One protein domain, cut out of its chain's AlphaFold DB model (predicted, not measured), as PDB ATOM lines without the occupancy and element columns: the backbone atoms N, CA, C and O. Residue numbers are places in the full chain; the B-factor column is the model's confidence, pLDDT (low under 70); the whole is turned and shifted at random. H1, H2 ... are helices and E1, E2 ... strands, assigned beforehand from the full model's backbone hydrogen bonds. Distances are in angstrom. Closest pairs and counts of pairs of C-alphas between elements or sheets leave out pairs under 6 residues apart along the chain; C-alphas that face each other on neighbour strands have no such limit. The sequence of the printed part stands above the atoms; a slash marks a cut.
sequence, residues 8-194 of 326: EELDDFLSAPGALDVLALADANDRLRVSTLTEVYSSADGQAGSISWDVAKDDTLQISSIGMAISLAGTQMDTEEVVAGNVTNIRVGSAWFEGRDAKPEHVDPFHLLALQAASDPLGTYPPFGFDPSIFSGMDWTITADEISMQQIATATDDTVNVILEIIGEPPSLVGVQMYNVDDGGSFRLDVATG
ATOM      1  N   GLU A   8      -3.002  47.299   1.337       91.94
ATOM      2  CA  GLU A   8      -3.128  48.385   2.320       91.94
ATOM      3  C   GLU A   8      -4.603  48.596   2.689       91.94
ATOM      4  O   GLU A   8      -4.945  48.709   3.866       91.94
ATOM      5  N   GLU A   9      -5.495  48.568   1.694       93.19
ATOM      6  CA  GLU A   9      -6.941  48.666   1.905       93.19
ATOM      7  C   GLU A   9      -7.503  47.469   2.697       93.19
ATOM      8  O   GLU A   9      -8.424  47.647   3.500       93.19
ATOM      9  N   LEU A  10      -6.963  46.260   2.499       93.62
ATOM     10  CA  LEU A  10      -7.340  45.065   3.259       93.62
ATOM     11  C   LEU A  10      -6.886  45.161   4.718       93.62
ATOM     12  O   LEU A  10      -7.679  44.874   5.613       93.62
ATOM     13  N   ASP A  11      -5.654  45.595   4.976       91.94
ATOM     14  CA  ASP A  11      -5.156  45.783   6.343       91.94
ATOM     15  C   ASP A  11      -5.953  46.848   7.109       91.94
ATOM     16  O   ASP A  11      -6.308  46.642   8.279       91.94
ATOM     17  N   ASP A  12      -6.288  47.959   6.446       92.31
ATOM     18  CA  ASP A  12      -7.161  48.999   6.998       92.31
ATOM     19  C   ASP A  12      -8.568  48.452   7.284       92.31
ATOM     20  O   ASP A  12      -9.144  48.742   8.338       92.31
ATOM     21  N   PHE A  13      -9.116  47.636   6.375       92.44
ATOM     22  CA  PHE A  13     -10.407  46.974   6.551       92.44
ATOM     23  C   PHE A  13     -10.404  46.027   7.756       92.44
ATOM     24  O   PHE A  13     -11.291  46.137   8.597       92.44
ATOM     25  N   LEU A  14      -9.406  45.146   7.888       92.94
ATOM     26  CA  LEU A  14      -9.311  44.179   8.993       92.94
ATOM     27  C   LEU A  14      -9.064  44.852  10.349       92.94
ATOM     28  O   LEU A  14      -9.498  44.343  11.382       92.94
ATOM     29  N   SER A  15      -8.394  46.005  10.348       91.81
ATOM     30  CA  SER A  15      -8.129  46.803  11.552       91.81
ATOM     31  C   SER A  15      -9.299  47.707  11.953       91.81
ATOM     32  O   SER A  15      -9.273  48.321  13.027       91.81
ATOM     33  N   ALA A  16     -10.313  47.839  11.097       89.00
ATOM     34  CA  ALA A  16     -11.464  48.676  11.377       89.00
ATOM     35  C   ALA A  16     -12.309  48.074  12.517       89.00
ATOM     36  O   ALA A  16     -12.594  46.873  12.523       89.00
ATOM     37  N   PRO A  17     -12.787  48.895  13.471       82.06
ATOM     38  CA  PRO A  17     -13.750  48.434  14.462       82.06
ATOM     39  C   PRO A  17     -14.993  47.858  13.773       82.06
ATOM     40  O   PRO A  17     -15.655  48.560  13.008       82.06
ATOM     41  N   GLY A  18     -15.305  46.594  14.058       79.38
ATOM     42  CA  GLY A  18     -16.457  45.901  13.477       79.38
ATOM     43  C   GLY A  18     -16.232  45.315  12.080       79.38
ATOM     44  O   GLY A  18     -17.208  44.993  11.410       79.38
ATOM     45  N   ALA A  19     -14.978  45.146  11.643       85.56
ATOM     46  CA  ALA A  19     -14.634  44.419  10.413       85.56
ATOM     47  C   ALA A  19     -15.284  43.022  10.336       85.56
ATOM     48  O   ALA A  19     -15.691  42.575   9.264       85.56
ATOM     49  N   LEU A  20     -15.441  42.376  11.496       90.31
ATOM     50  CA  LEU A  20     -16.381  41.289  11.720       90.31
ATOM     51  C   LEU A  20     -17.125  41.550  13.031       90.31
ATOM     52  O   LEU A  20     -16.563  41.411  14.113       90.31
ATOM     53  N   ASP A  21     -18.386  41.949  12.928       91.00
ATOM     54  CA  ASP A  21     -19.282  42.099  14.072       91.00
ATOM     55  C   ASP A  21     -20.575  41.344  13.771       91.00
ATOM     56  O   ASP A  21     -21.433  41.806  13.019       91.00
ATOM     57  N   VAL A  22     -20.692  40.146  14.342       93.38
ATOM     58  CA  VAL A  22     -21.846  39.266  14.118       93.38
ATOM     59  C   VAL A  22     -23.145  39.891  14.630       93.38
ATOM     60  O   VAL A  22     -24.193  39.654  14.036       93.38
ATOM     61  N   LEU A  23     -23.101  40.723  15.677       94.50
ATOM     62  CA  LEU A  23     -24.301  41.401  16.177       94.50
ATOM     63  C   LEU A  23     -24.729  42.521  15.231       94.50
ATOM     64  O   LEU A  23     -25.909  42.627  14.910       94.50
ATOM     65  N   ALA A  24     -23.776  43.301  14.714       93.06
ATOM     66  CA  ALA A  24     -24.079  44.295  13.687       93.06
ATOM     67  C   ALA A  24     -24.598  43.642  12.392       93.06
ATOM     68  O   ALA A  24     -25.511  44.169  11.756       93.06
ATOM     69  N   LEU A  25     -24.051  42.480  12.011       93.88
ATOM     70  CA  LEU A  25     -24.557  41.687  10.889       93.88
ATOM     71  C   LEU A  25     -25.979  41.185  11.150       93.88
ATOM     72  O   LEU A  25     -26.803  41.241  10.237       93.88
ATOM     73  N   ALA A  26     -26.277  40.727  12.369       96.06
ATOM     74  CA  ALA A  26     -27.616  40.299  12.753       96.06
ATOM     75  C   ALA A  26     -28.602  41.473  12.685       96.06
ATOM     76  O   ALA A  26     -29.655  41.346  12.067       96.06
ATOM     77  N   ASP A  27     -28.243  42.643  13.209       95.62
ATOM     78  CA  ASP A  27     -29.095  43.838  13.162       95.62
ATOM     79  C   ASP A  27     -29.357  44.336  11.730       95.62
ATOM     80  O   ASP A  27     -30.411  44.908  11.445       95.62
ATOM     81  N   ALA A  28     -28.396  44.148  10.823       94.38
ATOM     82  CA  ALA A  28     -28.482  44.625   9.446       94.38
ATOM     83  C   ALA A  28     -29.209  43.664   8.487       94.38
ATOM     84  O   ALA A  28     -29.591  44.092   7.394       94.38
ATOM     85  N   ASN A  29     -29.378  42.389   8.855       95.69
ATOM     86  CA  ASN A  29     -29.911  41.357   7.967       95.69
ATOM     87  C   ASN A  29     -31.056  40.582   8.629       95.69
ATOM     88  O   ASN A  29     -30.840  39.867   9.603       95.69
ATOM     89  N   ASP A  30     -32.241  40.610   8.010       97.06
ATOM     90  CA  ASP A  30     -33.396  39.795   8.434       97.06
ATOM     91  C   ASP A  30     -33.101  38.286   8.356       97.06
ATOM     92  O   ASP A  30     -33.721  37.480   9.043       97.06
ATOM     93  N   ARG A  31     -32.161  37.893   7.489       98.12
ATOM     94  CA  ARG A  31     -31.703  36.516   7.306       98.12
ATOM     95  C   ARG A  31     -30.196  36.445   7.434       98.12
ATOM     96  O   ARG A  31     -29.485  37.017   6.605       98.12
ATOM     97  N   LEU A  32     -29.732  35.717   8.440       98.25
ATOM     98  CA  LEU A  32     -28.316  35.535   8.740       98.25
ATOM     99  C   LEU A  32     -28.074  34.102   9.202       98.25
ATOM    100  O   LEU A  32     -28.830  33.588  10.023       98.25
ATOM    101  N   ARG A  33     -26.995  33.487   8.719       98.38
ATOM    102  CA  ARG A  33     -26.432  32.251   9.265       98.38
ATOM    103  C   ARG A  33     -24.944  32.439   9.485       98.38
ATOM    104  O   ARG A  33     -24.254  32.901   8.582       98.38
ATOM    105  N   VAL A  34     -24.462  32.072  10.665       98.12
ATOM    106  CA  VAL A  34     -23.033  32.019  10.964       98.12
ATOM    107  C   VAL A  34     -22.697  30.624  11.456       98.12
ATOM    108  O   VAL A  34     -23.257  30.147  12.448       98.12
ATOM    109  N   SER A  35     -21.768  29.983  10.762       97.75
ATOM    110  CA  SER A  35     -21.283  28.651  11.097       97.75
ATOM    111  C   SER A  35     -19.815  28.738  11.488       97.75
ATOM    112  O   SER A  35     -19.050  29.488  10.886       97.75
ATOM    113  N   THR A  36     -19.408  27.980  12.503       97.62
ATOM    114  CA  THR A  36     -17.998  27.867  12.889       97.62
ATOM    115  C   THR A  36     -17.603  26.414  13.074       97.62
ATOM    116  O   THR A  36     -18.429  25.589  13.466       97.62
ATOM    117  N   LEU A  37     -16.341  26.098  12.808       96.81
ATOM    118  CA  LEU A  37     -15.731  24.806  13.094       96.81
ATOM    119  C   LEU A  37     -14.320  25.043  13.622       96.81
ATOM    120  O   LEU A  37     -13.482  25.606  12.926       96.81
ATOM    121  N   THR A  38     -14.060  24.575  14.835       95.06
ATOM    122  CA  THR A  38     -12.723  24.534  15.424       95.06
ATOM    123  C   THR A  38     -12.306  23.081  15.561       95.06
ATOM    124  O   THR A  38     -13.004  22.305  16.217       95.06
ATOM    125  N   GLU A  39     -11.163  22.716  14.994       93.88
ATOM    126  CA  GLU A  39     -10.549  21.400  15.168       93.88
ATOM    127  C   GLU A  39      -9.220  21.548  15.905       93.88
ATOM    128  O   GLU A  39      -8.413  22.430  15.611       93.88
ATOM    129  N   VAL A  40      -8.981  20.671  16.875       89.81
ATOM    130  CA  VAL A  40      -7.747  20.644  17.661       89.81
ATOM    131  C   VAL A  40      -7.202  19.229  17.668       89.81
ATOM    132  O   VAL A  40      -7.942  18.257  17.847       89.81
ATOM    133  N   TYR A  41      -5.888  19.109  17.522       83.88
ATOM    134  CA  TYR A  41      -5.197  17.833  17.557       83.88
ATOM    135  C   TYR A  41      -4.083  17.849  18.609       83.88
ATOM    136  O   TYR A  41      -3.179  18.680  18.583       83.88
ATOM    137  N   SER A  42      -4.131  16.904  19.550       75.19
ATOM    138  CA  SER A  42      -3.038  16.652  20.490       75.19
ATOM    139  C   SER A  42      -2.138  15.560  19.929       75.19
ATOM    140  O   SER A  42      -2.463  14.370  19.978       75.19
ATOM    141  N   SER A  43      -0.966  15.959  19.437       68.06
ATOM    142  CA  SER A  43       0.068  15.031  18.965       68.06
ATOM    143  C   SER A  43       0.660  14.166  20.088       68.06
ATOM    144  O   SER A  43       1.116  13.055  19.819       68.06
ATOM    145  N   ALA A  44       0.617  14.637  21.340       70.06
ATOM    146  CA  ALA A  44       1.123  13.915  22.507       70.06
ATOM    147  C   ALA A  44       0.222  12.735  22.911       70.06
ATOM    148  O   ALA A  44       0.731  11.665  23.247       70.06
ATOM    149  N   ASP A  45      -1.099  12.921  22.835       70.31
ATOM    150  CA  ASP A  45      -2.086  11.924  23.273       70.31
ATOM    151  C   ASP A  45      -2.778  11.202  22.104       70.31
ATOM    152  O   ASP A  45      -3.555  10.273  22.330       70.31
ATOM    153  N   GLY A  46      -2.508  11.614  20.858       73.62
ATOM    154  CA  GLY A  46      -3.141  11.075  19.650       73.62
ATOM    155  C   GLY A  46      -4.648  11.333  19.593       73.62
ATOM    156  O   GLY A  46      -5.384  10.546  18.996       73.62
ATOM    157  N   GLN A  47      -5.117  12.389  20.261       80.75
ATOM    158  CA  GLN A  47      -6.533  12.729  20.365       80.75
ATOM    159  C   GLN A  47      -6.860  13.915  19.465       80.75
ATOM    160  O   GLN A  47      -6.157  14.923  19.479       80.75
ATOM    161  N   ALA A  48      -7.956  13.790  18.724       86.94
ATOM    162  CA  ALA A  48      -8.578  14.882  17.997       86.94
ATOM    163  C   ALA A  48      -9.863  15.300  18.719       86.94
ATOM    164  O   ALA A  48     -10.583  14.454  19.270       86.94
ATOM    165  N   GLY A  49     -10.135  16.597  18.696       92.06
ATOM    166  CA  GLY A  49     -11.396  17.167  19.132       92.06
ATOM    167  C   GLY A  49     -11.894  18.192  18.125       92.06
ATOM    168  O   GLY A  49     -11.094  18.845  17.457       92.06
ATOM    169  N   SER A  50     -13.208  18.337  18.028       94.31
ATOM    170  CA  SER A  50     -13.828  19.396  17.246       94.31
ATOM    171  C   SER A  50     -15.026  19.979  17.978       94.31
ATOM    172  O   SER A  50     -15.728  19.275  18.707       94.31
ATOM    173  N   ILE A  51     -15.270  21.262  17.757       95.44
ATOM    174  CA  ILE A  51     -16.517  21.930  18.116       95.44
ATOM    175  C   ILE A  51     -17.001  22.711  16.904       95.44
ATOM    176  O   ILE A  51     -16.223  23.424  16.275       95.44
ATOM    177  N   SER A  52     -18.275  22.563  16.567       96.62
ATOM    178  CA  SER A  52     -18.927  23.348  15.532       96.62
ATOM    179  C   SER A  52     -20.178  24.011  16.067       96.62
ATOM    180  O   SER A  52     -20.922  23.410  16.842       96.62
ATOM    181  N   TRP A  53     -20.422  25.218  15.584       98.00
ATOM    182  CA  TRP A  53     -21.652  25.957  15.821       98.00
ATOM    183  C   TRP A  53     -22.310  26.283  14.499       98.00
ATOM    184  O   TRP A  53     -21.623  26.542  13.515       98.00
ATOM    185  N   ASP A  54     -23.631  26.304  14.501       98.00
ATOM    186  CA  ASP A  54     -24.436  26.720  13.368       98.00
ATOM    187  C   ASP A  54     -25.617  27.520  13.902       98.00
ATOM    188  O   ASP A  54     -26.498  26.968  14.551       98.00
ATOM    189  N   VAL A  55     -25.587  28.837  13.726       98.56
ATOM    190  CA  VAL A  55     -26.619  29.728  14.262       98.56
ATOM    191  C   VAL A  55     -27.255  30.460  13.103       98.56
ATOM    192  O   VAL A  55     -26.544  31.039  12.282       98.56
ATOM    193  N   ALA A  56     -28.581  30.436  13.025       98.44
ATOM    194  CA  ALA A  56     -29.315  31.039  11.927       98.44
ATOM    195  C   ALA A  56     -30.588  31.741  12.396       98.44
ATOM    196  O   ALA A  56     -31.223  31.318  13.360       98.44
ATOM    197  N   LYS A  57     -30.996  32.777  11.665       98.19
ATOM    198  CA  LYS A  57     -32.298  33.428  11.813       98.19
ATOM    199  C   LYS A  57     -32.930  33.756  10.465       98.19
ATOM    200  O   LYS A  57     -32.229  34.007   9.484       98.19
ATOM    201  N   ASP A  58     -34.255  33.787  10.458       97.50
ATOM    202  CA  ASP A  58     -35.112  34.407   9.453       97.50
ATOM    203  C   ASP A  58     -36.207  35.195  10.187       97.50
ATOM    204  O   ASP A  58     -37.230  34.644  10.599       97.50
ATOM    205  N   ASP A  59     -35.995  36.498  10.350       95.44
ATOM    206  CA  ASP A  59     -36.916  37.397  11.050       95.44
ATOM    207  C   ASP A  59     -38.218  37.631  10.273       95.44
ATOM    208  O   ASP A  59     -39.249  37.949  10.868       95.44
ATOM    209  N   THR A  60     -38.211  37.429   8.947       93.12
ATOM    210  CA  THR A  60     -39.430  37.536   8.128       93.12
ATOM    211  C   THR A  60     -40.388  36.392   8.435       93.12
ATOM    212  O   THR A  60     -41.605  36.595   8.481       93.12
ATOM    213  N   LEU A  61     -39.846  35.190   8.628       93.56
ATOM    214  CA  LEU A  61     -40.621  34.009   9.001       93.56
ATOM    215  C   LEU A  61     -40.718  33.805  10.520       93.56
ATOM    216  O   LEU A  61     -41.474  32.934  10.942       93.56
ATOM    217  N   GLN A  62     -40.000  34.607  11.316       94.44
ATOM    218  CA  GLN A  62     -39.831  34.427  12.762       94.44
ATOM    219  C   GLN A  62     -39.350  33.012  13.102       94.44
ATOM    220  O   GLN A  62     -39.969  32.288  13.887       94.44
ATOM    221  N   ILE A  63     -38.273  32.604  12.425       95.75
ATOM    222  CA  ILE A  63     -37.622  31.309  12.611       95.75
ATOM    223  C   ILE A  63     -36.187  31.540  13.076       95.75
ATOM    224  O   ILE A  63     -35.478  32.374  12.514       95.75
ATOM    225  N   SER A  64     -35.730  30.779  14.061       97.25
ATOM    226  CA  SER A  64     -34.335  30.756  14.498       97.25
ATOM    227  C   SER A  64     -33.834  29.325  14.660       97.25
ATOM    228  O   SER A  64     -34.621  28.398  14.848       97.25
ATOM    229  N   SER A  65     -32.521  29.134  14.536       97.88
ATOM    230  CA  SER A  65     -31.842  27.869  14.801       97.88
ATOM    231  C   SER A  65     -30.543  28.094  15.570       97.88
ATOM    232  O   SER A  65     -29.781  29.012  15.251       97.88
ATOM    233  N   ILE A  66     -30.292  27.250  16.569       98.00
ATOM    234  CA  ILE A  66     -29.031  27.173  17.310       98.00
ATOM    235  C   ILE A  66     -28.581  25.711  17.333       98.00
ATOM    236  O   ILE A  66     -29.131  24.876  18.051       98.00
ATOM    237  N   GLY A  67     -27.553  25.413  16.549       97.56
ATOM    238  CA  GLY A  67     -26.882  24.127  16.462       97.56
ATOM    239  C   GLY A  67     -25.499  24.148  17.108       97.56
ATOM    240  O   GLY A  67     -24.720  25.087  16.926       97.56
ATOM    241  N   MET A  68     -25.169  23.075  17.822       96.88
ATOM    242  CA  MET A  68     -23.845  22.814  18.380       96.88
ATOM    243  C   MET A  68     -23.503  21.335  18.215       96.88
ATOM    244  O   MET A  68     -24.281  20.467  18.605       96.88
ATOM    245  N   ALA A  69     -22.301  21.042  17.726       95.62
ATOM    246  CA  ALA A  69     -21.755  19.694  17.764       95.62
ATOM    247  C   ALA A  69     -20.348  19.689  18.360       95.62
ATOM    248  O   ALA A  69     -19.511  20.521  18.027       95.62
ATOM    249  N   ILE A  70     -20.082  18.733  19.246       93.62
ATOM    250  CA  ILE A  70     -18.790  18.505  19.887       93.62
ATOM    251  C   ILE A  70     -18.394  17.055  19.644       93.62
ATOM    252  O   ILE A  70     -19.180  16.139  19.888       93.62
ATOM    253  N   SER A  71     -17.157  16.840  19.212       92.19
ATOM    254  CA  SER A  71     -16.537  15.523  19.106       92.19
ATOM    255  C   SER A  71     -15.250  15.515  19.919       92.19
ATOM    256  O   SER A  71     -14.387  16.363  19.713       92.19
ATOM    257  N   LEU A  72     -15.102  14.577  20.852       89.00
ATOM    258  CA  LEU A  72     -13.882  14.409  21.641       89.00
ATOM    259  C   LEU A  72     -13.639  12.931  21.933       89.00
ATOM    260  O   LEU A  72     -14.469  12.273  22.562       89.00
ATOM    261  N   ALA A  73     -12.484  12.410  21.509       81.12
ATOM    262  CA  ALA A  73     -12.020  11.060  21.856       81.12
ATOM    263  C   ALA A  73     -13.078   9.943  21.653       81.12
ATOM    264  O   ALA A  73     -13.168   8.999  22.439       81.12
ATOM    265  N   GLY A  74     -13.895  10.053  20.597       76.88
ATOM    266  CA  GLY A  74     -14.956   9.094  20.260       76.88
ATOM    267  C   GLY A  74     -16.315   9.346  20.927       76.88
ATOM    268  O   GLY A  74     -17.259   8.608  20.652       76.88
ATOM    269  N   THR A  75     -16.440  10.378  21.765       83.56
ATOM    270  CA  THR A  75     -17.731  10.883  22.257       83.56
ATOM    271  C   THR A  75     -18.202  12.006  21.345       83.56
ATOM    272  O   THR A  75     -17.439  12.931  21.085       83.56
ATOM    273  N   GLN A  76     -19.451  11.934  20.886       88.81
ATOM    274  CA  GLN A  76     -20.075  12.981  20.087       88.81
ATOM    275  C   GLN A  76     -21.350  13.467  20.776       88.81
ATOM    276  O   GLN A  76     -22.199  12.662  21.162       88.81
ATOM    277  N   MET A  77     -21.473  14.780  20.917       91.44
ATOM    278  CA  MET A  77     -22.704  15.470  21.279       91.44
ATOM    279  C   MET A  77     -23.095  16.338  20.091       91.44
ATOM    280  O   MET A  77     -22.250  17.030  19.543       91.44
ATOM    281  N   ASP A  78     -24.345  16.266  19.665       94.06
ATOM    282  CA  ASP A  78     -24.867  17.054  18.551       94.06
ATOM    283  C   ASP A  78     -26.284  17.457  18.932       94.06
ATOM    284  O   ASP A  78     -27.122  16.594  19.220       94.06
ATOM    285  N   THR A  79     -26.506  18.754  19.050       96.19
ATOM    286  CA  THR A  79     -27.762  19.336  19.497       96.19
ATOM    287  C   THR A  79     -28.145  20.466  18.577       96.19
ATOM    288  O   THR A  79     -27.292  21.249  18.170       96.19
ATOM    289  N   GLU A  80     -29.429  20.575  18.283       97.06
ATOM    290  CA  GLU A  80     -29.959  21.673  17.490       97.06
ATOM    291  C   GLU A  80     -31.344  22.026  17.997       97.06
ATOM    292  O   GLU A  80     -32.164  21.136  18.219       97.06
ATOM    293  N   GLU A  81     -31.592  23.309  18.184       95.88
ATOM    294  CA  GLU A  81     -32.907  23.844  18.492       95.88
ATOM    295  C   GLU A  81     -33.352  24.727  17.335       95.88
ATOM    296  O   GLU A  81     -32.613  25.622  16.941       95.88
ATOM    297  N   VAL A  82     -34.546  24.475  16.801       96.62
ATOM    298  CA  VAL A  82     -35.191  25.308  15.782       96.62
ATOM    299  C   VAL A  82     -36.507  25.814  16.352       96.62
ATOM    300  O   VAL A  82     -37.370  25.001  16.672       96.62
ATOM    301  N   VAL A  83     -36.687  27.128  16.445       94.81
ATOM    302  CA  VAL A  83     -37.933  27.758  16.911       94.81
ATOM    303  C   VAL A  83     -38.602  28.433  15.723       94.81
ATOM    304  O   VAL A  83     -37.959  29.206  15.022       94.81
ATOM    305  N   ALA A  84     -39.873  28.121  15.462       92.56
ATOM    306  CA  ALA A  84     -40.615  28.592  14.295       92.56
ATOM    307  C   ALA A  84     -42.101  28.800  14.619       92.56
ATOM    308  O   ALA A  84     -42.917  27.880  14.485       92.56
ATOM    309  N   GLY A  85     -42.476  30.013  15.037       86.31
ATOM    310  CA  GLY A  85     -43.811  30.239  15.602       86.31
ATOM    311  C   GLY A  85     -44.068  29.249  16.741       86.31
ATOM    312  O   GLY A  85     -43.174  29.003  17.527       86.31
ATOM    313  N   ASN A  86     -45.230  28.599  16.797       85.12
ATOM    314  CA  ASN A  86     -45.575  27.627  17.849       85.12
ATOM    315  C   ASN A  86     -44.944  26.225  17.689       85.12
ATOM    316  O   ASN A  86     -45.471  25.247  18.220       85.12
ATOM    317  N   VAL A  87     -43.876  26.097  16.900       90.81
ATOM    318  CA  VAL A  87     -43.173  24.831  16.680       90.81
ATOM    319  C   VAL A  87     -41.732  24.991  17.125       90.81
ATOM    320  O   VAL A  87     -40.980  25.757  16.529       90.81
ATOM    321  N   THR A  88     -41.336  24.197  18.115       93.00
ATOM    322  CA  THR A  88     -39.940  24.068  18.536       93.00
ATOM    323  C   THR A  88     -39.462  22.671  18.180       93.00
ATOM    324  O   THR A  88     -40.060  21.682  18.596       93.00
ATOM    325  N   ASN A  89     -38.406  22.538  17.387       95.31
ATOM    326  CA  ASN A  89     -37.768  21.256  17.122       95.31
ATOM    327  C   ASN A  89     -36.462  21.160  17.894       95.31
ATOM    328  O   ASN A  89     -35.648  22.073  17.853       95.31
ATOM    329  N   ILE A  90     -36.248  20.026  18.548       94.88
ATOM    330  CA  ILE A  90     -35.053  19.746  19.332       94.88
ATOM    331  C   ILE A  90     -34.418  18.479  18.770       94.88
ATOM    332  O   ILE A  90     -35.037  17.411  18.747       94.88
ATOM    333  N   ARG A  91     -33.171  18.583  18.324       95.12
ATOM    334  CA  ARG A  91     -32.334  17.450  17.949       95.12
ATOM    335  C   ARG A  91     -31.410  17.088  19.095       95.12
ATOM    336  O   ARG A  91     -30.733  17.949  19.646       95.12
ATOM    337  N   VAL A  92     -31.320  15.793  19.387       92.75
ATOM    338  CA  VAL A  92     -30.276  15.225  20.248       92.75
ATOM    339  C   VAL A  92     -29.676  14.012  19.541       92.75
ATOM    340  O   VAL A  92     -30.333  12.990  19.318       92.75
ATOM    341  N   GLY A  93     -28.413  14.132  19.140       90.62
ATOM    342  CA  GLY A  93     -27.745  13.176  18.266       90.62
ATOM    343  C   GLY A  93     -28.435  13.095  16.902       90.62
ATOM    344  O   GLY A  93     -28.395  14.031  16.108       90.62
ATOM    345  N   SER A  94     -29.071  11.954  16.623       89.38
ATOM    346  CA  SER A  94     -29.802  11.720  15.364       89.38
ATOM    347  C   SER A  94     -31.324  11.802  15.499       89.38
ATOM    348  O   SER A  94     -32.023  11.771  14.484       89.38
ATOM    349  N   ALA A  95     -31.842  11.895  16.726       94.25
ATOM    350  CA  ALA A  95     -33.272  11.924  16.996       94.25
ATOM    351  C   ALA A  95     -33.784  13.364  17.043       94.25
ATOM    352  O   ALA A  95     -33.110  14.247  17.572       94.25
ATOM    353  N   TRP A  96     -34.979  13.570  16.496       96.00
ATOM    354  CA  TRP A  96     -35.682  14.846  16.485       96.00
ATOM    355  C   TRP A  96     -36.966  14.734  17.282       96.00
ATOM    356  O   TRP A  96     -37.715  13.770  17.108       96.00
ATOM    357  N   PHE A  97     -37.227  15.760  18.077       95.31
ATOM    358  CA  PHE A  97     -38.414  15.879  18.896       95.31
ATOM    359  C   PHE A  97     -39.068  17.244  18.712       95.31
ATOM    360  O   PHE A  97     -38.388  18.230  18.434       95.31
ATOM    361  N   GLU A  98     -40.382  17.307  18.865       94.62
ATOM    362  CA  GLU A  98     -41.126  18.558  18.969       94.62
ATOM    363  C   GLU A  98     -41.175  18.938  20.452       94.62
ATOM    364  O   GLU A  98     -41.688  18.187  21.292       94.62
ATOM    365  N   GLY A  99     -40.549  20.068  20.767       89.00
ATOM    366  CA  GLY A  99     -40.607  20.731  22.057       89.00
ATOM    367  C   GLY A  99     -41.931  21.463  22.229       89.00
ATOM    368  O   GLY A  99     -42.599  21.833  21.265       89.00
ATOM    369  N   ARG A 100     -42.315  21.639  23.488       86.19
ATOM    370  CA  ARG A 100     -43.592  22.217  23.875       86.19
ATOM    371  C   ARG A 100     -43.439  23.704  24.149       86.19
ATOM    372  O   ARG A 100     -42.798  24.058  25.124       86.19
ATOM    373  N   ASP A 101     -44.094  24.537  23.358       88.12
ATOM    374  CA  ASP A 101     -44.334  25.938  23.692       88.12
ATOM    375  C   ASP A 101     -45.506  26.450  22.847       88.12
ATOM    376  O   ASP A 101     -45.453  26.437  21.615       88.12
ATOM    377  N   ALA A 102     -46.607  26.826  23.492       87.50
ATOM    378  CA  ALA A 102     -47.810  27.280  22.807       87.50
ATOM    379  C   ALA A 102     -47.605  28.645  22.142       87.50
ATOM    380  O   ALA A 102     -48.242  28.938  21.122       87.50
ATOM    381  N   LYS A 103     -46.733  29.484  22.709       86.56
ATOM    382  CA  LYS A 103     -46.528  30.853  22.243       86.56
ATOM    383  C   LYS A 103     -45.099  31.318  22.585       86.56
ATOM    384  O   LYS A 103     -44.899  32.287  23.314       86.56
ATOM    385  N   PRO A 104     -44.095  30.687  21.952       84.38
ATOM    386  CA  PRO A 104     -42.713  31.100  22.113       84.38
ATOM    387  C   PRO A 104     -42.527  32.543  21.654       84.38
ATOM    388  O   PRO A 104     -43.093  33.000  20.652       84.38
ATOM    389  N   GLU A 105     -41.691  33.265  22.388       83.81
ATOM    390  CA  GLU A 105     -41.235  34.585  21.985       83.81
ATOM    391  C   GLU A 105     -40.136  34.436  20.926       83.81
ATOM    392  O   GLU A 105     -39.127  33.769  21.150       83.81
ATOM    393  N   HIS A 106     -40.319  35.062  19.757       87.69
ATOM    394  CA  HIS A 106     -39.239  35.143  18.771       87.69
ATOM    395  C   HIS A 106     -38.131  36.036  19.319       87.69
ATOM    396  O   HIS A 106     -38.335  37.233  19.537       87.69
ATOM    397  N   VAL A 107     -36.952  35.453  19.501       90.81
ATOM    398  CA  VAL A 107     -35.749  36.148  19.950       90.81
ATOM    399  C   VAL A 107     -34.663  35.953  18.905       90.81
ATOM    400  O   VAL A 107     -34.453  34.843  18.415       90.81
ATOM    401  N   ASP A 108     -33.951  37.032  18.582       95.88
ATOM    402  CA  ASP A 108     -32.758  36.946  17.746       95.88
ATOM    403  C   ASP A 108     -31.706  36.058  18.450       95.88
ATOM    404  O   ASP A 108     -31.239  36.408  19.545       95.88
ATOM    405  N   PRO A 109     -31.316  34.916  17.851       96.88
ATOM    406  CA  PRO A 109     -30.436  33.954  18.501       96.88
ATOM    407  C   PRO A 109     -29.025  34.509  18.736       96.88
ATOM    408  O   PRO A 109     -28.360  34.096  19.686       96.88
ATOM    409  N   PHE A 110     -28.560  35.469  17.932       97.56
ATOM    410  CA  PHE A 110     -27.235  36.069  18.096       97.56
ATOM    411  C   PHE A 110     -27.189  36.970  19.331       97.56
ATOM    412  O   PHE A 110     -26.264  36.870  20.143       97.56
ATOM    413  N   HIS A 111     -28.226  37.789  19.527       95.38
ATOM    414  CA  HIS A 111     -28.368  38.609  20.734       95.38
ATOM    415  C   HIS A 111     -28.621  37.756  21.976       95.38
ATOM    416  O   HIS A 111     -28.041  38.032  23.029       95.38
ATOM    417  N   LEU A 112     -29.422  36.690  21.861       94.44
ATOM    418  CA  LEU A 112     -29.635  35.728  22.945       94.44
ATOM    419  C   LEU A 112     -28.308  35.124  23.421       94.44
ATOM    420  O   LEU A 112     -28.001  35.175  24.614       94.44
ATOM    421  N   LEU A 113     -27.498  34.604  22.497       95.88
ATOM    422  CA  LEU A 113     -26.204  33.998  22.812       95.88
ATOM    423  C   LEU A 113     -25.220  35.019  23.397       95.88
ATOM    424  O   LEU A 113     -24.507  34.700  24.348       95.88
ATOM    425  N   ALA A 114     -25.204  36.255  22.892       94.44
ATOM    426  CA  ALA A 114     -24.361  37.315  23.446       94.44
ATOM    427  C   ALA A 114     -24.760  37.689  24.885       94.44
ATOM    428  O   ALA A 114     -23.892  37.856  25.747       94.44
ATOM    429  N   LEU A 115     -26.063  37.775  25.172       93.25
ATOM    430  CA  LEU A 115     -26.571  38.011  26.526       93.25
ATOM    431  C   LEU A 115     -26.211  36.858  27.469       93.25
ATOM    432  O   LEU A 115     -25.762  37.106  28.592       93.25
ATOM    433  N   GLN A 116     -26.357  35.612  27.014       92.94
ATOM    434  CA  GLN A 116     -25.975  34.433  27.790       92.94
ATOM    435  C   GLN A 116     -24.471  34.429  28.089       92.94
ATOM    436  O   GLN A 116     -24.098  34.338  29.260       92.94
ATOM    437  N   ALA A 117     -23.623  34.656  27.081       93.19
ATOM    438  CA  ALA A 117     -22.172  34.751  27.241       93.19
ATOM    439  C   ALA A 117     -21.745  35.874  28.199       93.19
ATOM    440  O   ALA A 117     -20.806  35.708  28.975       93.19
ATOM    441  N   ALA A 118     -22.451  37.008  28.203       92.12
ATOM    442  CA  ALA A 118     -22.206  38.081  29.164       92.12
ATOM    443  C   ALA A 118     -22.637  37.707  30.597       92.12
ATOM    444  O   ALA A 118     -21.999  38.134  31.563       92.12
ATOM    445  N   SER A 119     -23.716  36.930  30.740       93.31
ATOM    446  CA  SER A 119     -24.249  36.497  32.038       93.31
ATOM    447  C   SER A 119     -23.442  35.364  32.681       93.31
ATOM    448  O   SER A 119     -23.252  35.365  33.900       93.31
ATOM    449  N   ASP A 120     -22.915  34.449  31.868       94.25
ATOM    450  CA  ASP A 120     -22.026  33.365  32.277       94.25
ATOM    451  C   ASP A 120     -20.830  33.277  31.317       94.25
ATOM    452  O   ASP A 120     -20.850  32.478  30.384       94.25
ATOM    453  N   PRO A 121     -19.759  34.057  31.552       89.50
ATOM    454  CA  PRO A 121     -18.582  34.073  30.679       89.50
ATOM    455  C   PRO A 121     -17.776  32.768  30.649       89.50
ATOM    456  O   PRO A 121     -16.843  32.656  29.858       89.50
ATOM    457  N   LEU A 122     -18.067  31.814  31.542       91.81
ATOM    458  CA  LEU A 122     -17.391  30.513  31.595       91.81
ATOM    459  C   LEU A 122     -18.156  29.418  30.836       91.81
ATOM    460  O   LEU A 122     -17.667  28.287  30.762       91.81
ATOM    461  N   GLY A 123     -19.333  29.737  30.293       89.00
ATOM    462  CA  GLY A 123     -20.103  28.833  29.450       89.00
ATOM    463  C   GLY A 123     -19.436  28.550  28.098       89.00
ATOM    464  O   GLY A 123     -18.369  29.065  27.764       89.00
ATOM    465  N   THR A 124     -20.072  27.687  27.309       90.38
ATOM    466  CA  THR A 124     -19.610  27.309  25.966       90.38
ATOM    467  C   THR A 124     -20.481  28.018  24.935       90.38
ATOM    468  O   THR A 124     -21.667  27.728  24.844       90.38
ATOM    469  N   TYR A 125     -19.891  28.947  24.182       93.06
ATOM    470  CA  TYR A 125     -20.585  29.803  23.213       93.06
ATOM    471  C   TYR A 125     -19.821  29.842  21.887       93.06
ATOM    472  O   TYR A 125     -18.609  29.587  21.879       93.06
ATOM    473  N   PRO A 126     -20.488  30.171  20.769       92.44
ATOM    474  CA  PRO A 126     -19.800  30.358  19.502       92.44
ATOM    475  C   PRO A 126     -18.788  31.515  19.566       92.44
ATOM    476  O   PRO A 126     -19.036  32.519  20.242       92.44
ATOM    477  N   PRO A 127     -17.662  31.431  18.834       89.25
ATOM    478  CA  PRO A 127     -16.606  32.444  18.841       89.25
ATOM    479  C   PRO A 127     -16.958  33.673  17.977       89.25
ATOM    480  O   PRO A 127     -16.143  34.153  17.198       89.25
ATOM    481  N   PHE A 128     -18.177  34.204  18.103       86.25
ATOM    482  CA  PHE A 128     -18.670  35.331  17.298       86.25
ATOM    483  C   PHE A 128     -18.012  36.677  17.622       86.25
ATOM    484  O   PHE A 128     -18.092  37.600  16.820       86.25
ATOM    485  N   GLY A 129     -17.326  36.787  18.762       80.81
ATOM    486  CA  GLY A 129     -16.510  37.953  19.124       80.81
ATOM    487  C   GLY A 129     -15.086  37.926  18.554       80.81
ATOM    488  O   GLY A 129     -14.194  38.527  19.149       80.81
ATOM    489  N   PHE A 130     -14.843  37.168  17.483       84.31
ATOM    490  CA  PHE A 130     -13.535  37.069  16.841       84.31
ATOM    491  C   PHE A 130     -13.096  38.425  16.263       84.31
ATOM    492  O   PHE A 130     -13.827  39.035  15.489       84.31
ATOM    493  N   ASP A 131     -11.892  38.878  16.623       89.94
ATOM    494  CA  ASP A 131     -11.314  40.139  16.151       89.94
ATOM    495  C   ASP A 131     -10.358  39.873  14.971       89.94
ATOM    496  O   ASP A 131      -9.281  39.308  15.183       89.94
ATOM    497  N   PRO A 132     -10.716  40.259  13.732       91.25
ATOM    498  CA  PRO A 132      -9.898  39.986  12.553       91.25
ATOM    499  C   PRO A 132      -8.634  40.854  12.467       91.25
ATOM    500  O   PRO A 132      -7.768  40.563  11.639       91.25
ATOM    501  N   SER A 133      -8.465  41.863  13.330       91.19
ATOM    502  CA  SER A 133      -7.249  42.690  13.356       91.19
ATOM    503  C   SER A 133      -5.981  41.892  13.684       91.19
ATOM    504  O   SER A 133      -4.874  42.348  13.395       91.19
ATOM    505  N   ILE A 134      -6.122  40.666  14.209       90.38
ATOM    506  CA  ILE A 134      -5.006  39.734  14.419       90.38
ATOM    507  C   ILE A 134      -4.255  39.378  13.128       90.38
ATOM    508  O   ILE A 134      -3.122  38.909  13.205       90.38
ATOM    509  N   PHE A 135      -4.881  39.575  11.964       90.44
ATOM    510  CA  PHE A 135      -4.279  39.302  10.661       90.44
ATOM    511  C   PHE A 135      -3.650  40.538  10.007       90.44
ATOM    512  O   PHE A 135      -3.110  40.430   8.908       90.44
ATOM    513  N   SER A 136      -3.723  41.710  10.647       85.00
ATOM    514  CA  SER A 136      -3.152  42.939  10.090       85.00
ATOM    515  C   SER A 136      -1.629  42.831   9.955       85.00
ATOM    516  O   SER A 136      -0.938  42.391  10.882       85.00
ATOM    517  N   GLY A 137      -1.104  43.257   8.805       86.62
ATOM    518  CA  GLY A 137       0.326  43.243   8.498       86.62
ATOM    519  C   GLY A 137       0.852  41.901   7.990       86.62
ATOM    520  O   GLY A 137       2.069  41.711   7.943       86.62
ATOM    521  N   MET A 138      -0.037  40.966   7.649       91.75
ATOM    522  CA  MET A 138       0.321  39.772   6.883       91.75
ATOM    523  C   MET A 138       0.573  40.127   5.410       91.75
ATOM    524  O   MET A 138      -0.075  41.011   4.865       91.75
ATOM    525  N   ASP A 139       1.480  39.398   4.756       93.50
ATOM    526  CA  ASP A 139       1.735  39.562   3.320       93.50
ATOM    527  C   ASP A 139       0.638  38.838   2.509       93.50
ATOM    528  O   ASP A 139       0.584  37.598   2.476       93.50
ATOM    529  N   TRP A 140      -0.243  39.593   1.845       94.81
ATOM    530  CA  TRP A 140      -1.454  39.042   1.223       94.81
ATOM    531  C   TRP A 140      -1.305  38.751  -0.273       94.81
ATOM    532  O   TRP A 140      -0.861  39.572  -1.075       94.81
ATOM    533  N   THR A 141      -1.797  37.588  -0.698       95.00
ATOM    534  CA  THR A 141      -2.108  37.309  -2.107       95.00
ATOM    535  C   THR A 141      -3.615  37.394  -2.319       95.00
ATOM    536  O   THR A 141      -4.355  36.569  -1.786       95.00
ATOM    537  N   ILE A 142      -4.065  38.368  -3.115       95.19
ATOM    538  CA  ILE A 142      -5.491  38.647  -3.345       95.19
ATOM    539  C   ILE A 142      -5.896  38.223  -4.759       95.19
ATOM    540  O   ILE A 142      -5.235  38.547  -5.750       95.19
ATOM    541  N   THR A 143      -7.005  37.495  -4.854       95.06
ATOM    542  CA  THR A 143      -7.670  37.145  -6.116       95.06
ATOM    543  C   THR A 143      -9.128  37.570  -6.056       95.06
ATOM    544  O   THR A 143      -9.728  37.533  -4.989       95.06
ATOM    545  N   ALA A 144      -9.697  37.989  -7.184       93.69
ATOM    546  CA  ALA A 144     -11.044  38.545  -7.234       93.69
ATOM    547  C   ALA A 144     -11.810  38.053  -8.468       93.69
ATOM    548  O   ALA A 144     -11.233  37.910  -9.550       93.69
ATOM    549  N   ASP A 145     -13.111  37.830  -8.295       92.94
ATOM    550  CA  ASP A 145     -14.083  37.573  -9.353       92.94
ATOM    551  C   ASP A 145     -15.117  38.710  -9.402       92.94
ATOM    552  O   ASP A 145     -15.945  38.881  -8.510       92.94
ATOM    553  N   GLU A 146     -15.072  39.494 -10.481       87.75
ATOM    554  CA  GLU A 146     -15.968  40.632 -10.706       87.75
ATOM    555  C   GLU A 146     -17.436  40.234 -10.880       87.75
ATOM    556  O   GLU A 146     -18.314  41.064 -10.644       87.75
ATOM    557  N   ILE A 147     -17.728  39.001 -11.307       87.62
ATOM    558  CA  ILE A 147     -19.110  38.579 -11.575       87.62
ATOM    559  C   ILE A 147     -19.848  38.305 -10.266       87.62
ATOM    560  O   ILE A 147     -20.992  38.737 -10.112       87.62
ATOM    561  N   SER A 148     -19.207  37.592  -9.341       88.25
ATOM    562  CA  SER A 148     -19.751  37.307  -8.012       88.25
ATOM    563  C   SER A 148     -19.474  38.417  -6.996       88.25
ATOM    564  O   SER A 148     -20.015  38.357  -5.897       88.25
ATOM    565  N   MET A 149     -18.668  39.430  -7.351       92.25
ATOM    566  CA  MET A 149     -18.151  40.443  -6.416       92.25
ATOM    567  C   MET A 149     -17.496  39.792  -5.193       92.25
ATOM    568  O   MET A 149     -17.713  40.214  -4.057       92.25
ATOM    569  N   GLN A 150     -16.722  38.735  -5.434       94.25
ATOM    570  CA  GLN A 150     -16.071  37.931  -4.407       94.25
ATOM    571  C   GLN A 150     -14.557  38.048  -4.536       94.25
ATOM    572  O   GLN A 150     -14.007  37.924  -5.633       94.25
ATOM    573  N   GLN A 151     -13.871  38.249  -3.417       95.50
ATOM    574  CA  GLN A 151     -12.417  38.210  -3.356       95.50
ATOM    575  C   GLN A 151     -11.938  37.228  -2.288       95.50
ATOM    576  O   GLN A 151     -12.552  37.078  -1.231       95.50
ATOM    577  N   ILE A 152     -10.814  36.581  -2.578       97.12
ATOM    578  CA  ILE A 152     -10.111  35.669  -1.685       97.12
ATOM    579  C   ILE A 152      -8.729  36.246  -1.417       97.12
ATOM    580  O   ILE A 152      -7.945  36.431  -2.356       97.12
ATOM    581  N   ALA A 153      -8.433  36.501  -0.146       96.62
ATOM    582  CA  ALA A 153      -7.106  36.881   0.319       96.62
ATOM    583  C   ALA A 153      -6.464  35.691   1.038       96.62
ATOM    584  O   ALA A 153      -7.100  35.023   1.853       96.62
ATOM    585  N   THR A 154      -5.213  35.383   0.713       96.81
ATOM    586  CA  THR A 154      -4.468  34.279   1.330       96.81
ATOM    587  C   THR A 154      -3.116  34.767   1.820       96.81
ATOM    588  O   THR A 154      -2.405  35.433   1.068       96.81
ATOM    589  N   ALA A 155      -2.758  34.405   3.049       95.38
ATOM    590  CA  ALA A 155      -1.471  34.720   3.660       95.38
ATOM    591  C   ALA A 155      -0.942  33.548   4.500       95.38
ATOM    592  O   ALA A 155      -1.682  32.628   4.864       95.38
ATOM    593  N   THR A 156       0.355  33.578   4.802       91.50
ATOM    594  CA  THR A 156       1.013  32.624   5.701       91.50
ATOM    595  C   THR A 156       2.165  33.289   6.449       91.50
ATOM    596  O   THR A 156       2.854  34.135   5.882       91.50
ATOM    597  N   ASP A 157       2.391  32.896   7.704       85.88
ATOM    598  CA  ASP A 157       3.483  33.389   8.558       85.88
ATOM    599  C   ASP A 157       4.425  32.267   9.050       85.88
ATOM    600  O   ASP A 157       5.008  32.354  10.130       85.88
ATOM    601  N   ASP A 158       4.549  31.192   8.261       83.75
ATOM    602  CA  ASP A 158       5.194  29.904   8.582       83.75
ATOM    603  C   ASP A 158       4.471  29.059   9.650       83.75
ATOM    604  O   ASP A 158       4.644  27.838   9.663       83.75
ATOM    605  N   THR A 159       3.646  29.659  10.516       85.94
ATOM    606  CA  THR A 159       2.931  28.948  11.594       85.94
ATOM    607  C   THR A 159       1.467  28.691  11.272       85.94
ATOM    608  O   THR A 159       0.921  27.641  11.625       85.94
ATOM    609  N   VAL A 160       0.830  29.619  10.560       90.12
ATOM    610  CA  VAL A 160      -0.578  29.543  10.181       90.12
ATOM    611  C   VAL A 160      -0.729  29.860   8.695       90.12
ATOM    612  O   VAL A 160      -0.039  30.716   8.144       90.12
ATOM    613  N   ASN A 161      -1.643  29.156   8.029       94.25
ATOM    614  CA  ASN A 161      -2.194  29.570   6.738       94.25
ATOM    615  C   ASN A 161      -3.560  30.206   6.969       94.25
ATOM    616  O   ASN A 161      -4.414  29.585   7.608       94.25
ATOM    617  N   VAL A 162      -3.768  31.404   6.431       96.38
ATOM    618  CA  VAL A 162      -5.013  32.162   6.568       96.38
ATOM    619  C   VAL A 162      -5.637  32.366   5.195       96.38
ATOM    620  O   VAL A 162      -4.953  32.750   4.245       96.38
ATOM    621  N   ILE A 163      -6.940  32.116   5.094       97.25
ATOM    622  CA  ILE A 163      -7.756  32.417   3.918       97.25
ATOM    623  C   ILE A 163      -8.936  33.262   4.385       97.25
ATOM    624  O   ILE A 163      -9.683  32.848   5.272       97.25
ATOM    625  N   LEU A 164      -9.100  34.433   3.781       96.94
ATOM    626  CA  LEU A 164     -10.224  35.329   4.015       96.94
ATOM    627  C   LEU A 164     -11.086  35.403   2.760       96.94
ATOM    628  O   LEU A 164     -10.564  35.539   1.650       96.94
ATOM    629  N   GLU A 165     -12.395  35.347   2.949       96.62
ATOM    630  CA  GLU A 165     -13.388  35.526   1.898       96.62
ATOM    631  C   GLU A 165     -14.188  36.794   2.166       96.62
ATOM    632  O   GLU A 165     -14.788  36.960   3.231       96.62
ATOM    633  N   ILE A 166     -14.172  37.700   1.194       95.12
ATOM    634  CA  ILE A 166     -14.808  39.010   1.289       95.12
ATOM    635  C   ILE A 166     -15.717  39.186   0.076       95.12
ATOM    636  O   ILE A 166     -15.314  38.883  -1.051       95.12
ATOM    637  N   ILE A 167     -16.934  39.677   0.302       92.44
ATOM    638  CA  ILE A 167     -17.931  39.865  -0.757       92.44
ATOM    639  C   ILE A 167     -18.543  41.265  -0.749       92.44
ATOM    640  O   ILE A 167     -18.659  41.910   0.295       92.44
ATOM    641  N   GLY A 168     -19.007  41.685  -1.925       88.88
ATOM    642  CA  GLY A 168     -19.920  42.810  -2.105       88.88
ATOM    643  C   GLY A 168     -19.282  44.203  -2.109       88.88
ATOM    644  O   GLY A 168     -18.068  44.383  -2.031       88.88
ATOM    645  N   GLU A 169     -20.149  45.210  -2.232       86.44
ATOM    646  CA  GLU A 169     -19.811  46.632  -2.150       86.44
ATOM    647  C   GLU A 169     -20.872  47.350  -1.280       86.44
ATOM    648  O   GLU A 169     -22.023  47.479  -1.711       86.44
ATOM    649  N   PRO A 170     -20.532  47.833  -0.068       86.69
ATOM    650  CA  PRO A 170     -19.201  47.814   0.544       86.69
ATOM    651  C   PRO A 170     -18.715  46.387   0.883       86.69
ATOM    652  O   PRO A 170     -19.552  45.519   1.126       86.69
ATOM    653  N   PRO A 171     -17.389  46.152   0.915       89.44
ATOM    654  CA  PRO A 171     -16.818  44.849   1.253       89.44
ATOM    655  C   PRO A 171     -17.236  44.366   2.646       89.44
ATOM    656  O   PRO A 171     -17.230  45.140   3.606       89.44
ATOM    657  N   SER A 172     -17.567  43.080   2.757       90.81
ATOM    658  CA  SER A 172     -17.922  42.413   4.012       90.81
ATOM    659  C   SER A 172     -17.164  41.095   4.150       90.81
ATOM    660  O   SER A 172     -17.101  40.321   3.195       90.81
ATOM    661  N   LEU A 173     -16.575  40.846   5.325       93.75
ATOM    662  CA  LEU A 173     -15.872  39.602   5.629       93.75
ATOM    663  C   LEU A 173     -16.897  38.504   5.916       93.75
ATOM    664  O   LEU A 173     -17.624  38.581   6.906       93.75
ATOM    665  N   VAL A 174     -16.939  37.489   5.058       94.06
ATOM    666  CA  VAL A 174     -17.918  36.393   5.143       94.06
ATOM    667  C   VAL A 174     -17.290  35.023   5.325       94.06
ATOM    668  O   VAL A 174     -17.997  34.071   5.635       94.06
ATOM    669  N   GLY A 175     -15.971  34.909   5.195       95.50
ATOM    670  CA  GLY A 175     -15.265  33.669   5.476       95.50
ATOM    671  C   GLY A 175     -13.908  33.917   6.111       95.50
ATOM    672  O   GLY A 175     -13.147  34.778   5.669       95.50
ATOM    673  N   VAL A 176     -13.596  33.135   7.138       96.50
ATOM    674  CA  VAL A 176     -12.273  33.069   7.764       96.50
ATOM    675  C   VAL A 176     -11.893  31.606   7.873       96.50
ATOM    676  O   VAL A 176     -12.632  30.816   8.454       96.50
ATOM    677  N   GLN A 177     -10.740  31.230   7.335       96.19
ATOM    678  CA  GLN A 177     -10.172  29.898   7.510       96.19
ATOM    679  C   GLN A 177      -8.732  30.033   7.986       96.19
ATOM    680  O   GLN A 177      -7.946  30.789   7.418       96.19
ATOM    681  N   MET A 178      -8.393  29.287   9.029       94.88
ATOM    682  CA  MET A 178      -7.067  29.232   9.623       94.88
ATOM    683  C   MET A 178      -6.641  27.777   9.738       94.88
ATOM    684  O   MET A 178      -7.404  26.940  10.222       94.88
ATOM    685  N   TYR A 179      -5.407  27.486   9.349       93.44
ATOM    686  CA  TYR A 179      -4.814  26.159   9.476       93.44
ATOM    687  C   TYR A 179      -3.450  26.278  10.137       93.44
ATOM    688  O   TYR A 179      -2.554  26.919   9.586       93.44
ATOM    689  N   ASN A 180      -3.285  25.649  11.297       89.69
ATOM    690  CA  ASN A 180      -1.995  25.536  11.958       89.69
ATOM    691  C   ASN A 180      -1.112  24.545  11.188       89.69
ATOM    692  O   ASN A 180      -1.513  23.411  10.909       89.69
ATOM    693  N   VAL A 181       0.089  24.990  10.826       81.94
ATOM    694  CA  VAL A 181       1.038  24.224  10.008       81.94
ATOM    695  C   VAL A 181       1.677  23.076  10.801       81.94
ATOM    696  O   VAL A 181       1.987  22.034  10.218       81.94
ATOM    697  N   ASP A 182       1.842  23.238  12.116       81.81
ATOM    698  CA  ASP A 182       2.630  22.340  12.968       81.81
ATOM    699  C   ASP A 182       1.798  21.239  13.639       81.81
ATOM    700  O   ASP A 182       2.232  20.083  13.695       81.81
ATOM    701  N   ASP A 183       0.625  21.577  14.180       79.94
ATOM    702  CA  ASP A 183      -0.195  20.640  14.964       79.94
ATOM    703  C   ASP A 183      -1.470  20.167  14.253       79.94
ATOM    704  O   ASP A 183      -2.104  19.221  14.718       79.94
ATOM    705  N   GLY A 184      -1.800  20.749  13.096       80.62
ATOM    706  CA  GLY A 184      -2.964  20.374  12.295       80.62
ATOM    707  C   GLY A 184      -4.302  20.885  12.834       80.62
ATOM    708  O   GLY A 184      -5.340  20.474  12.318       80.62
ATOM    709  N   GLY A 185      -4.301  21.758  13.846       91.00
ATOM    710  CA  GLY A 185      -5.503  22.472  14.267       91.00
ATOM    711  C   GLY A 185      -6.032  23.401  13.172       91.00
ATOM    712  O   GLY A 185      -5.271  23.930  12.357       91.00
ATOM    713  N   SER A 186      -7.344  23.613  13.155       94.19
ATOM    714  CA  SER A 186      -7.998  24.502  12.198       94.19
ATOM    715  C   SER A 186      -9.114  25.313  12.848       94.19
ATOM    716  O   SER A 186      -9.697  24.922  13.863       94.19
ATOM    717  N   PHE A 187      -9.412  26.459  12.247       94.81
ATOM    718  CA  PHE A 187     -10.603  27.239  12.537       94.81
ATOM    719  C   PHE A 187     -11.247  27.662  11.225       94.81
ATOM    720  O   PHE A 187     -10.557  28.080  10.296       94.81
ATOM    721  N   ARG A 188     -12.568  27.570  11.155       96.06
ATOM    722  CA  ARG A 188     -13.371  28.055  10.044       96.06
ATOM    723  C   ARG A 188     -14.564  28.831  10.582       96.06
ATOM    724  O   ARG A 188     -15.206  28.374  11.525       96.06
ATOM    725  N   LEU A 189     -14.857  29.964   9.962       97.25
ATOM    726  CA  LEU A 189     -16.065  30.755  10.145       97.25
ATOM    727  C   LEU A 189     -16.630  31.082   8.766       97.25
ATOM    728  O   LEU A 189     -15.880  31.525   7.901       97.25
ATOM    729  N   ASP A 190     -17.931  30.882   8.589       97.12
ATOM    730  CA  ASP A 190     -18.666  31.233   7.375       97.12
ATOM    731  C   ASP A 190     -19.908  32.047   7.748       97.12
ATOM    732  O   ASP A 190     -20.591  31.738   8.729       97.12
ATOM    733  N   VAL A 191     -20.213  33.063   6.947       96.94
ATOM    734  CA  VAL A 191     -21.385  33.929   7.071       96.94
ATOM    735  C   VAL A 191     -22.195  33.835   5.784       96.94
ATOM    736  O   VAL A 191     -21.670  34.063   4.699       96.94
ATOM    737  N   ALA A 192     -23.489  33.557   5.908       96.69
ATOM    738  CA  ALA A 192     -24.443  33.606   4.805       96.69
ATOM    739  C   ALA A 192     -25.582  34.576   5.133       96.69
ATOM    740  O   ALA A 192     -26.026  34.665   6.282       96.69
ATOM    741  N   THR A 193     -26.078  35.286   4.122       95.81
ATOM    742  CA  THR A 193     -27.183  36.246   4.255       95.81
ATOM    743  C   THR A 193     -28.224  36.055   3.153       95.81
ATOM    744  O   THR A 193     -27.991  35.393   2.139       95.81
ATOM    745  N   GLY A 194     -29.414  36.626   3.348       94.38
ATOM    746  CA  GLY A 194     -30.451  36.649   2.315       94.38
ATOM    747  C   GLY A 194     -30.982  35.259   1.952       94.38
ATOM    748  O   GLY A 194     -31.322  34.468   2.828       94.38
TER     749      GLY A 194
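What this domain is: This is residues 8 to 194 of the 326 residues of an uncharacterized protein of Candidatus Thalassarchaeaceae archaeon (UniProt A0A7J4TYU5). One broad, twisted wall of eleven antiparallel strands has the four short helices and the links between them over one face, while its other face is bare. E1, E2, E3 and E4, the longest strands, run side by side, and the shorter strands toward the two edges, E5 and E6 at one and E8 and E7 at the other, curl away from the helices. The printed part has 187 residues, with four named helices and eleven named strands that follow along the chain as H1, H2, E1 to E6, H3, H4, E7 to E11, and the sheet's order is E6, E5, E4, E3, E2, E1, E11, E10, E9, E8, E7. The class is mixed, helices and strands; the whole is compact, with a radius of gyration of the C-alphas of 18.2 A and spans of 54 by 46 by 33 A.

Where its parts are: E1 is residues 31 to 42, 37.3 A long, from C-alpha 31 at (-31.703, 36.516, 7.306). E2 is residues 47 to 58, 37.5 A, E3 residues 63 to 72, 30.5 A, and E4 residues 75 to 84, 30.0 A. E5 is residues 87 to 92 and E6 residues 95 to 99. E11 is residues 186 to 193, ending at C-alpha 193 at (-27.183, 36.246, 4.255); E10 is residues 172 to 180, E9 160 to 167, E8 150 to 156 and E7 141 to 145. H1 is residues 8 to 15, from C-alpha 8 at (-3.128, 48.385, 2.320); H2 is residues 22 to 28, H3 109 to 119, 15.1 A, and H4 132 to 135.

How they stand to each other: E1 to E6 form one meander, each strand the antiparallel neighbour of the one before, and E7 to E11 another. E1 of the one meander and E11 of the other are neighbours, antiparallel at 174 degrees, with N 35 and O 190 within hydrogen-bond range at 2.9 A. In the hairpin of E1 and E2, N 36 and O 53 are 2.8 A apart. At the edge strands, N 97 of E6 and O 90 of E5 are 2.8 A apart, as are N 152 of E8 and O 143 of E7. H2 is on the sheet at a height of 8.1 A, over E11 and along the strands, at 6 degrees to E11 on the local plane; it is only just not over E1, with 2 of its 7 C-alphas there. H2 touches H3 at a steep tilt of 43 degrees, opposite ways, closest at the C-alphas of Leu 23 and Phe 110, 6.4 A. H3 only grazes the sheet, with residues 109 to 113. H1 touches H4, closest at the C-alphas of Ser 15 and Ser 133, 4.6 A; both only graze the sheet. In H1, H2 and H3 every O i to N i+4 pair is within hydrogen-bond range; H4 is too short for one.

The domain as a whole: The C-alphas farthest apart, those of Ala 102 and Asp 158, are 54.9 A apart. The printed part has no cut. The link from H3 to H4 is long, with 12 residues, and residues 118 to 123 stand free. The mean pLDDT of the printed part is 91.7, and residue 43 is under 70.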